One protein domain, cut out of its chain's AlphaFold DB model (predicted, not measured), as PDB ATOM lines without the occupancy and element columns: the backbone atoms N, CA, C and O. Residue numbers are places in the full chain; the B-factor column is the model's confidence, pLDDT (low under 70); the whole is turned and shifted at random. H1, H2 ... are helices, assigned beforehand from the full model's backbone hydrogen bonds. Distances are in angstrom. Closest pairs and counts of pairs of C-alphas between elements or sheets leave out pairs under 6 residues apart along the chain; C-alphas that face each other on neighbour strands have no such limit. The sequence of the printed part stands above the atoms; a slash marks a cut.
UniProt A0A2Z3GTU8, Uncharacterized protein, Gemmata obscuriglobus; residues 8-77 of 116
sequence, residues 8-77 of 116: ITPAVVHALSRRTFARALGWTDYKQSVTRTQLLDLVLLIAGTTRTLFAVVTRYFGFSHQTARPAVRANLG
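This is residues 8 to 77 of the 116 residues of an uncharacterized protein of Gemmata obscuriglobus (UniProt A0A2Z3GTU8). What would one see first in this model? Four helices that mostly cross one another: H2 lies in the middle, with the longest helix, H1, crossing it on one side and H3 and H4 on its other side, and residues 8 to 13, of which 10 to 13 belong to H1, stick out. What are its make-up and size? The printed part has 70 residues with four named helices, H1, H2, H3 and H4 along the chain, and no named strand, and its class is all helix. It is compact, with a radius of gyration of the C-alphas of 11.8 A and spans of 35 by 25 by 19 A.

Where is the longest helix? H1 takes residues 10 to 25, 21.7 A from first to last C-alpha, and begins with C-alpha 10 at (-37.326, -21.207, -57.391). Where are the others? H2 takes residues 36 to 49, 19.9 A long, from C-alpha 36 at (-28.471, -4.915, -47.148). H3 takes residues 53 to 60, 10.6 A long. H4 takes residues 65 to 76, 16.2 A long, and ends with C-alpha 76 at (-38.617, 0.419, -43.879).

How does H1 stand to the rest? H1 touches H2 with residues 17 to 22 alone, at a steep tilt of 58 degrees, opposite ways; their closest C-alphas are those of Arg 18 and Leu 40, 6.5 A apart. H1 and H3 are apart, and H1 and H4 are only just apart, their closest C-alphas being 8.0 A from each other. What else meets the hub, H2? H3 touches H2 at 73 degrees, only just about perpendicular, with the C-alphas of Ile 46 and Leu 53 closest at 6.5 A. H4 only just touches H2, with 3 pairs of C-alphas within 8 A, about perpendicular at 81 degrees; the closest C-alphas are those of Leu 39 and Val 72, 6.8 A apart. How do H3 and H4 meet? They touch at a steep tilt of 65 degrees, opposite ways, with the C-alphas of Phe 54 and His 65 closest at 5.6 A. What do the backbones show? Each O i to N i+4 pair is within hydrogen-bond range in H1 and H2, against 3 of 4 in H3 and 7 of 8 in H4.

How far does it reach? The two C-alphas farthest apart, those of Ile 8 and Gln 66, are 35.6 A apart. Is it continuous? The printed part, residues 8 to 77, has no cut; the links H2 to H3 and H3 to H4 are tight, and H1 to H2 is short, with 10 residues. How confident is the model? The mean pLDDT of the printed part is 89.5, and no printed residue is under 70.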
ATOM      1  N   ILE A   8     -38.663 -21.264 -65.246       76.56
ATOM      2  CA  ILE A   8     -38.929 -20.628 -63.963       76.56
ATOM      3  C   ILE A   8     -38.648 -21.644 -62.856       76.56
ATOM      4  O   ILE A   8     -39.488 -22.471 -62.510       76.56
ATOM      5  N   THR A   9     -37.446 -21.562 -62.291       82.38
ATOM      6  CA  THR A   9     -37.070 -22.298 -61.081       82.38
ATOM      7  C   THR A   9     -37.227 -21.410 -59.842       82.38
ATOM      8  O   THR A   9     -37.188 -20.179 -59.956       82.38
ATOM      9  N   PRO A  10     -37.333 -21.987 -58.630       79.19
ATOM     10  CA  PRO A  10     -37.326 -21.207 -57.391       79.19
ATOM     11  C   PRO A  10     -36.106 -20.284 -57.264       79.19
ATOM     12  O   PRO A  10     -36.231 -19.163 -56.781       79.19
ATOM     13  N   ALA A  11     -34.940 -20.711 -57.764       80.50
ATOM     14  CA  ALA A  11     -33.729 -19.895 -57.785       80.50
ATOM     15  C   ALA A  11     -33.875 -18.658 -58.688       80.50
ATOM     16  O   ALA A  11     -33.466 -17.564 -58.299       80.50
ATOM     17  N   VAL A  12     -34.507 -18.808 -59.858       83.25
ATOM     18  CA  VAL A  12     -34.804 -17.687 -60.766       83.25
ATOM     19  C   VAL A  12     -35.784 -16.711 -60.116       83.25
ATOM     20  O   VAL A  12     -35.546 -15.503 -60.152       83.25
ATOM     21  N   VAL A  13     -36.843 -17.215 -59.473       82.38
ATOM     22  CA  VAL A  13     -37.808 -16.377 -58.742       82.38
ATOM     23  C   VAL A  13     -37.113 -15.627 -57.607       82.38
ATOM     24  O   VAL A  13     -37.252 -14.410 -57.507       82.38
ATOM     25  N   HIS A  14     -36.305 -16.310 -56.796       83.56
ATOM     26  CA  HIS A  14     -35.568 -15.692 -55.694       83.56
ATOM     27  C   HIS A  14     -34.598 -14.607 -56.184       83.56
ATOM     28  O   HIS A  14     -34.598 -13.487 -55.668       83.56
ATOM     29  N   ALA A  15     -33.809 -14.900 -57.223       86.44
ATOM     30  CA  ALA A  15     -32.867 -13.947 -57.805       86.44
ATOM     31  C   ALA A  15     -33.577 -12.715 -58.391       86.44
ATOM     32  O   ALA A  15     -33.137 -11.580 -58.173       86.44
ATOM     33  N   LEU A  16     -34.696 -12.917 -59.095       87.69
ATOM     34  CA  LEU A  16     -35.494 -11.828 -59.652       87.69
ATOM     35  C   LEU A  16     -36.130 -10.972 -58.550       87.69
ATOM     36  O   LEU A  16     -36.059  -9.741 -58.627       87.69
ATOM     37  N   SER A  17     -36.690 -11.600 -57.515       87.31
ATOM     38  CA  SER A  17     -37.257 -10.915 -56.349       87.31
ATOM     39  C   SER A  17     -36.200 -10.079 -55.640       87.31
ATOM     40  O   SER A  17     -36.389  -8.874 -55.467       87.31
ATOM     41  N   ARG A  18     -35.032 -10.658 -55.340       89.06
ATOM     42  CA  ARG A  18     -33.920  -9.944 -54.700       89.06
ATOM     43  C   ARG A  18     -33.450  -8.754 -55.526       89.06
ATOM     44  O   ARG A  18     -33.302  -7.656 -54.992       89.06
ATOM     45  N   ARG A  19     -33.257  -8.925 -56.839       90.31
ATOM     46  CA  ARG A  19     -32.819  -7.835 -57.731       90.31
ATOM     47  C   ARG A  19     -33.866  -6.726 -57.853       90.31
ATOM     48  O   ARG A  19     -33.509  -5.559 -58.028       90.31
ATOM     49  N   THR A  20     -35.144  -7.083 -57.827       89.44
ATOM     50  CA  THR A  20     -36.255  -6.125 -57.881       89.44
ATOM     51  C   THR A  20     -36.343  -5.337 -56.579       89.44
ATOM     52  O   THR A  20     -36.306  -4.109 -56.608       89.44
ATOM     53  N   PHE A  21     -36.355  -6.026 -55.439       88.06
ATOM     54  CA  PHE A  21     -36.447  -5.401 -54.121       88.06
ATOM     55  C   PHE A  21     -35.221  -4.544 -53.811       88.06
ATOM     56  O   PHE A  21     -35.367  -3.437 -53.301       88.06
ATOM     57  N   ALA A  22     -34.019  -4.989 -54.197       90.00
ATOM     58  CA  ALA A  22     -32.815  -4.179 -54.068       90.00
ATOM     59  C   ALA A  22     -32.982  -2.822 -54.766       90.00
ATOM     60  O   ALA A  22     -32.683  -1.791 -54.168       90.00
ATOM     61  N   ARG A  23     -33.491  -2.808 -56.002       88.56
ATOM     62  CA  ARG A  23     -33.694  -1.571 -56.769       88.56
ATOM     63  C   ARG A  23     -34.810  -0.697 -56.202       88.56
ATOM     64  O   ARG A  23     -34.642   0.513 -56.151       88.56
ATOM     65  N   ALA A  24     -35.914  -1.300 -55.773       86.62
ATOM     66  CA  ALA A  24     -37.096  -0.564 -55.337       86.62
ATOM     67  C   ALA A  24     -36.965   0.028 -53.929       86.62
ATOM     68  O   ALA A  24     -37.413   1.142 -53.678       86.62
ATOM     69  N   LEU A  25     -36.370  -0.719 -52.996       85.25
ATOM     70  CA  LEU A  25     -36.423  -0.369 -51.579       85.25
ATOM     71  C   LEU A  25     -35.343   0.625 -51.154       85.25
ATOM     72  O   LEU A  25     -35.541   1.328 -50.168       85.25
ATOM     73  N   GLY A  26     -34.223   0.706 -51.880       84.56
ATOM     74  CA  GLY A  26     -33.132   1.632 -51.554       84.56
ATOM     75  C   GLY A  26     -32.491   1.384 -50.185       84.56
ATOM     76  O   GLY A  26     -31.903   2.296 -49.617       84.56
ATOM     77  N   TRP A  27     -32.635   0.174 -49.638       90.69
ATOM     78  CA  TRP A  27     -32.093  -0.187 -48.328       90.69
ATOM     79  C   TRP A  27     -30.573  -0.141 -48.307       90.69
ATOM     80  O   TRP A  27     -29.918  -0.420 -49.316       90.69
ATOM     81  N   THR A  28     -30.032   0.164 -47.137       92.88
ATOM     82  CA  THR A  28     -28.598   0.246 -46.871       92.88
ATOM     83  C   THR A  28     -28.194  -0.788 -45.827       92.88
ATOM     84  O   THR A  28     -29.032  -1.446 -45.203       92.88
ATOM     85  N   ASP A  29     -26.886  -0.974 -45.671       93.94
ATOM     86  CA  ASP A  29     -26.357  -1.808 -44.600       93.94
ATOM     87  C   ASP A  29     -26.740  -1.213 -43.239       93.94
ATOM     88  O   ASP A  29     -26.729   0.004 -43.034       93.94
ATOM     89  N   TYR A  30     -27.092  -2.079 -42.291       92.56
ATOM     90  CA  TYR A  30     -27.365  -1.671 -40.923       92.56
ATOM     91  C   TYR A  30     -26.112  -1.845 -40.072       92.56
ATOM     92  O   TYR A  30     -25.813  -2.937 -39.568       92.56
ATOM     93  N   LYS A  31     -25.396  -0.729 -39.891       89.56
ATOM     94  CA  LYS A  31     -24.097  -0.700 -39.204       89.56
ATOM     95  C   LYS A  31     -23.161  -1.752 -39.831       89.56
ATOM     96  O   LYS A  31     -23.208  -1.982 -41.032       89.56
ATOM     97  N   GLN A  32     -22.334  -2.405 -39.017       88.88
ATOM     98  CA  GLN A  32     -21.476  -3.524 -39.429       88.88
ATOM     99  C   GLN A  32     -22.125  -4.898 -39.182       88.88
ATOM    100  O   GLN A  32     -21.512  -5.927 -39.441       88.88
ATOM    101  N   SER A  33     -23.350  -4.934 -38.646       89.31
ATOM    102  CA  SER A  33     -23.958  -6.171 -38.139       89.31
ATOM    103  C   SER A  33     -24.850  -6.877 -39.154       89.31
ATOM    104  O   SER A  33     -24.975  -8.098 -39.097       89.31
ATOM    105  N   VAL A  34     -25.510  -6.131 -40.047       92.50
ATOM    106  CA  VAL A  34     -26.424  -6.714 -41.037       92.50
ATOM    107  C   VAL A  34     -26.243  -6.026 -42.378       92.50
ATOM    108  O   VAL A  34     -26.457  -4.822 -42.509       92.50
ATOM    109  N   THR A  35     -25.897  -6.805 -43.393       94.19
ATOM    110  CA  THR A  35     -25.798  -6.300 -44.765       94.19
ATOM    111  C   THR A  35     -27.185  -6.080 -45.367       94.19
ATOM    112  O   THR A  35     -28.145  -6.800 -45.068       94.19
ATOM    113  N   ARG A  36     -27.289  -5.146 -46.310       92.88
ATOM    114  CA  ARG A  36     -28.471  -4.915 -47.148       92.88
ATOM    115  C   ARG A  36     -28.963  -6.209 -47.786       92.88
ATOM    116  O   ARG A  36     -30.159  -6.461 -47.836       92.88
ATOM    117  N   THR A  37     -28.038  -7.033 -48.270       91.56
ATOM    118  CA  THR A  37     -28.343  -8.346 -48.849       91.56
ATOM    119  C   THR A  37     -29.100  -9.227 -47.858       91.56
ATOM    120  O   THR A  37     -30.167  -9.733 -48.193       91.56
ATOM    121  N   GLN A  38     -28.586  -9.360 -46.635       93.25
ATOM    122  CA  GLN A  38     -29.220 -10.179 -45.606       93.25
ATOM    123  C   GLN A  38     -30.592  -9.628 -45.205       93.25
ATOM    124  O   GLN A  38     -31.505 -10.411 -44.966       93.25
ATOM    125  N   LEU A  39     -30.767  -8.301 -45.171       92.94
ATOM    126  CA  LEU A  39     -32.072  -7.686 -44.909       92.94
ATOM    127  C   LEU A  39     -33.099  -8.020 -45.993       92.94
ATOM    128  O   LEU A  39     -34.249  -8.330 -45.677       92.94
ATOM    129  N   LEU A  40     -32.694  -7.974 -47.263       92.38
ATOM    130  CA  LEU A  40     -33.567  -8.330 -48.381       92.38
ATOM    131  C   LEU A  40     -33.952  -9.812 -48.333       92.38
ATOM    132  O   LEU A  40     -35.137 -10.127 -48.425       92.38
ATOM    133  N   ASP A  41     -32.978 -10.702 -48.136       92.38
ATOM    134  CA  ASP A  41     -33.224 -12.146 -48.034       92.38
ATOM    135  C   ASP A  41     -34.134 -12.465 -46.832       92.38
ATOM    136  O   ASP A  41     -35.051 -13.281 -46.936       92.38
ATOM    137  N   LEU A  42     -33.954 -11.764 -45.708       92.31
ATOM    138  CA  LEU A  42     -34.784 -11.907 -44.514       92.31
ATOM    139  C   LEU A  42     -36.251 -11.567 -44.786       92.31
ATOM    140  O   LEU A  42     -37.142 -12.343 -44.439       92.31
ATOM    141  N   VAL A  43     -36.519 -10.419 -45.409       89.62
ATOM    142  CA  VAL A  43     -37.897  -9.997 -45.690       89.62
ATOM    143  C   VAL A  43     -38.543 -10.854 -46.770       89.62
ATOM    144  O   VAL A  43     -39.718 -11.192 -46.638       89.62
ATOM    145  N   LEU A  44     -37.786 -11.280 -47.782       89.81
ATOM    146  CA  LEU A  44     -38.282 -12.229 -48.778       89.81
ATOM    147  C   LEU A  44     -38.650 -13.575 -48.145       89.81
ATOM    148  O   LEU A  44     -39.694 -14.133 -48.477       89.81
ATOM    149  N   LEU A  45     -37.854 -14.074 -47.198       90.00
ATOM    150  CA  LEU A  45     -38.175 -15.300 -46.467       90.00
ATOM    151  C   LEU A  45     -39.412 -15.139 -45.580       90.00
ATOM    152  O   LEU A  45     -40.259 -16.030 -45.561       90.00
ATOM    153  N   ILE A  46     -39.555 -14.018 -44.872       88.88
ATOM    154  CA  ILE A  46     -40.759 -13.726 -44.077       88.88
ATOM    155  C   ILE A  46     -41.995 -13.691 -44.982       88.88
ATOM    156  O   ILE A  46     -42.980 -14.370 -44.697       88.88
ATOM    157  N   ALA A  47     -41.920 -12.966 -46.102       85.19
ATOM    158  CA  ALA A  47     -43.013 -12.852 -47.061       85.19
ATOM    159  C   ALA A  47     -43.361 -14.202 -47.711       85.19
ATOM    160  O   ALA A  47     -44.535 -14.519 -47.869       85.19
ATOM    161  N   GLY A  48     -42.355 -15.012 -48.053       85.19
ATOM    162  CA  GLY A  48     -42.548 -16.301 -48.721       85.19
ATOM    163  C   GLY A  48     -42.954 -17.449 -47.796       85.19
ATOM    164  O   GLY A  48     -43.527 -18.428 -48.262       85.19
ATOM    165  N   THR A  49     -42.666 -17.360 -46.493       84.88
ATOM    166  CA  THR A  49     -42.983 -18.428 -45.525       84.88
ATOM    167  C   THR A  49     -44.119 -18.074 -44.577       84.88
ATOM    168  O   THR A  49     -44.543 -18.934 -43.806       84.88
ATOM    169  N   THR A  50     -44.598 -16.826 -44.585       82.19
ATOM    170  CA  THR A  50     -45.576 -16.291 -43.615       82.19
ATOM    171  C   THR A  50     -45.165 -16.489 -42.147       82.19
ATOM    172  O   THR A  50     -45.993 -16.458 -41.240       82.19
ATOM    173  N   ARG A  51     -43.867 -16.697 -41.883       88.88
ATOM    174  CA  ARG A  51     -43.321 -16.889 -40.534       88.88
ATOM    175  C   ARG A  51     -42.964 -15.558 -39.891       88.88
ATOM    176  O   ARG A  51     -42.656 -14.578 -40.562       88.88
ATOM    177  N   THR A  52     -42.940 -15.542 -38.561       90.19
ATOM    178  CA  THR A  52     -42.536 -14.354 -37.806       90.19
ATOM    179  C   THR A  52     -41.058 -14.023 -38.028       90.19
ATOM    180  O   THR A  52     -40.228 -14.908 -38.250       90.19
ATOM    181  N   LEU A  53     -40.711 -12.737 -37.891       89.25
ATOM    182  CA  LEU A  53     -39.324 -12.256 -37.929       89.25
ATOM    183  C   LEU A  53     -38.419 -13.062 -36.987       89.25
ATOM    184  O   LEU A  53     -37.301 -13.402 -37.350       89.25
ATOM    185  N   PHE A  54     -38.904 -13.383 -35.787       91.69
ATOM    186  CA  PHE A  54     -38.164 -14.199 -34.827       91.69
ATOM    187  C   PHE A  54     -37.840 -15.587 -35.391       91.69
ATOM    188  O   PHE A  54     -36.669 -15.951 -35.444       91.69
ATOM    189  N   ALA A  55     -38.848 -16.316 -35.876       91.19
ATOM    190  CA  ALA A  55     -38.686 -17.681 -36.378       91.19
ATOM    191  C   ALA A  55     -37.782 -17.775 -37.616       91.19
ATOM    192  O   ALA A  55     -37.110 -18.787 -37.820       91.19
ATOM    193  N   VAL A  56     -37.771 -16.742 -38.463       93.00
ATOM    194  CA  VAL A  56     -36.887 -16.700 -39.635       93.00
ATOM    195  C   VAL A  56     -35.451 -16.383 -39.222       93.00
ATOM    196  O   VAL A  56     -34.525 -17.067 -39.654       93.00
ATOM    197  N   VAL A  57     -35.251 -15.382 -38.362       93.25
ATOM    198  CA  VAL A  57     -33.907 -14.958 -37.944       93.25
ATOM    199  C   VAL A  57     -33.176 -16.076 -37.211       93.25
ATOM    200  O   VAL A  57     -32.055 -16.396 -37.585       93.25
ATOM    201  N   THR A  58     -33.824 -16.727 -36.241       93.25
ATOM    202  CA  THR A  58     -33.187 -17.789 -35.444       93.25
ATOM    203  C   THR A  58     -32.807 -19.018 -36.260       93.25
ATOM    204  O   THR A  58     -31.897 -19.745 -35.875       93.25
ATOM    205  N   ARG A  59     -33.499 -19.268 -37.375       93.19
ATOM    206  CA  ARG A  59     -33.286 -20.463 -38.195       93.19
ATOM    207  C   ARG A  59     -32.320 -20.247 -39.357       93.19
ATOM    208  O   ARG A  59     -31.660 -21.201 -39.756       93.19
ATOM    209  N   TYR A  60     -32.285 -19.048 -39.936       92.06
ATOM    210  CA  TYR A  60     -31.632 -18.821 -41.231       92.06
ATOM    211  C   TYR A  60     -30.530 -17.757 -41.211       92.06
ATOM    212  O   TYR A  60     -29.826 -17.614 -42.208       92.06
ATOM    213  N   PHE A  61     -30.361 -17.009 -40.116       92.88
ATOM    214  CA  PHE A  61     -29.417 -15.893 -40.057       92.88
ATOM    215  C   PHE A  61     -28.494 -15.982 -38.841       92.88
ATOM    216  O   PHE A  61     -28.887 -16.428 -37.770       92.88
ATOM    217  N   GLY A  62     -27.252 -15.516 -39.008       91.19
ATOM    218  CA  GLY A  62     -26.231 -15.512 -37.950       91.19
ATOM    219  C   GLY A  62     -26.327 -14.345 -36.959       91.19
ATOM    220  O   GLY A  62     -25.470 -14.216 -36.093       91.19
ATOM    221  N   PHE A  63     -27.331 -13.473 -37.084       92.00
ATOM    222  CA  PHE A  63     -27.572 -12.354 -36.167       92.00
ATOM    223  C   PHE A  63     -28.836 -12.586 -35.339       92.00
ATOM    224  O   PHE A  63     -29.719 -13.349 -35.719       92.00
ATOM    225  N   SER A  64     -28.950 -11.901 -34.200       92.81
ATOM    226  CA  SER A  64     -30.081 -12.081 -33.289       92.81
ATOM    227  C   SER A  64     -31.341 -11.351 -33.767       92.81
ATOM    228  O   SER A  64     -31.290 -10.370 -34.516       92.81
ATOM    229  N   HIS A  65     -32.503 -11.770 -33.256       91.38
ATOM    230  CA  HIS A  65     -33.760 -11.043 -33.461       91.38
ATOM    231  C   HIS A  65     -33.686  -9.588 -32.957       91.38
ATOM    232  O   HIS A  65     -34.269  -8.688 -33.567       91.38
ATOM    233  N   GLN A  66     -32.934  -9.351 -31.877       93.50
ATOM    234  CA  GLN A  66     -32.714  -8.021 -31.305       93.50
ATOM    235  C   GLN A  66     -31.910  -7.112 -32.240       93.50
ATOM    236  O   GLN A  66     -32.115  -5.905 -32.214       93.50
ATOM    237  N   THR A  67     -31.052  -7.672 -33.098       94.25
ATOM    238  CA  THR A  67     -30.360  -6.933 -34.165       94.25
ATOM    239  C   THR A  67     -31.241  -6.782 -35.405       94.25
ATOM    240  O   THR A  67     -31.298  -5.709 -36.005       94.25
ATOM    241  N   ALA A  68     -31.982  -7.829 -35.775       92.94
ATOM    242  CA  ALA A  68     -32.820  -7.843 -36.971       92.94
ATOM    243  C   ALA A  68     -33.960  -6.814 -36.915       92.94
ATOM    244  O   ALA A  68     -34.207  -6.090 -37.878       92.94
ATOM    245  N   ARG A  69     -34.656  -6.730 -35.776       93.62
ATOM    246  CA  ARG A  69     -35.804  -5.834 -35.589       93.62
ATOM    247  C   ARG A  69     -35.465  -4.350 -35.815       93.62
ATOM    248  O   ARG A  69     -36.167  -3.720 -36.608       93.62
ATOM    249  N   PRO A  70     -34.438  -3.761 -35.173       94.31
ATOM    250  CA  PRO A  70     -34.061  -2.378 -35.435       94.31
ATOM    251  C   PRO A  70     -33.479  -2.194 -36.839       94.31
ATOM    252  O   PRO A  70     -33.725  -1.151 -37.437       94.31
ATOM    253  N   ALA A  71     -32.785  -3.192 -37.397       93.25
ATOM    254  CA  ALA A  71     -32.246  -3.115 -38.753       93.25
ATOM    255  C   ALA A  71     -33.346  -3.005 -39.819       93.25
ATOM    256  O   ALA A  71     -33.287  -2.136 -40.692       93.25
ATOM    257  N   VAL A  72     -34.391  -3.828 -39.700       91.50
ATOM    258  CA  VAL A  72     -35.585  -3.749 -40.550       91.50
ATOM    259  C   VAL A  72     -36.299  -2.414 -40.333       91.50
ATOM    260  O   VAL A  72     -36.596  -1.710 -41.293       91.50
ATOM    261  N   ARG A  73     -36.518  -2.008 -39.075       90.12
ATOM    262  CA  ARG A  73     -37.215  -0.751 -38.759       90.12
ATOM    263  C   ARG A  73     -36.500   0.483 -39.316       90.12
ATOM    264  O   ARG A  73     -37.170   1.377 -39.817       90.12
ATOM    265  N   ALA A  74     -35.170   0.520 -39.253       91.31
ATOM    266  CA  ALA A  74     -34.370   1.620 -39.785       91.31
ATOM    267  C   ALA A  74     -34.462   1.744 -41.316       91.31
ATOM    268  O   ALA A  74     -34.293   2.835 -41.848       91.31
ATOM    269  N   ASN A  75     -34.751   0.643 -42.017       90.88
ATOM    270  CA  ASN A  75     -34.773   0.593 -43.479       90.88
ATOM    271  C   ASN A  75     -36.181   0.716 -44.090       90.88
ATOM    272  O   ASN A  75     -36.310   1.079 -45.256       90.88
ATOM    273  N   LEU A  76     -37.249   0.432 -43.338       85.88
ATOM    274  CA  LEU A  76     -38.617   0.419 -43.879       85.88
ATOM    275  C   LEU A  76     -39.129   1.801 -44.320       85.88
ATOM    276  O   LEU A  76     -39.916   1.869 -45.261       85.88
ATOM    277  N   GLY A  77     -38.691   2.885 -43.670       84.88
ATOM    278  CA  GLY A  77     -39.267   4.217 -43.884       84.88
ATOM    279  C   GLY A  77     -40.727   4.303 -43.418       84.88
ATOM    280  O   GLY A  77     -41.159   3.538 -42.551       84.88
TER     281      GLY A  77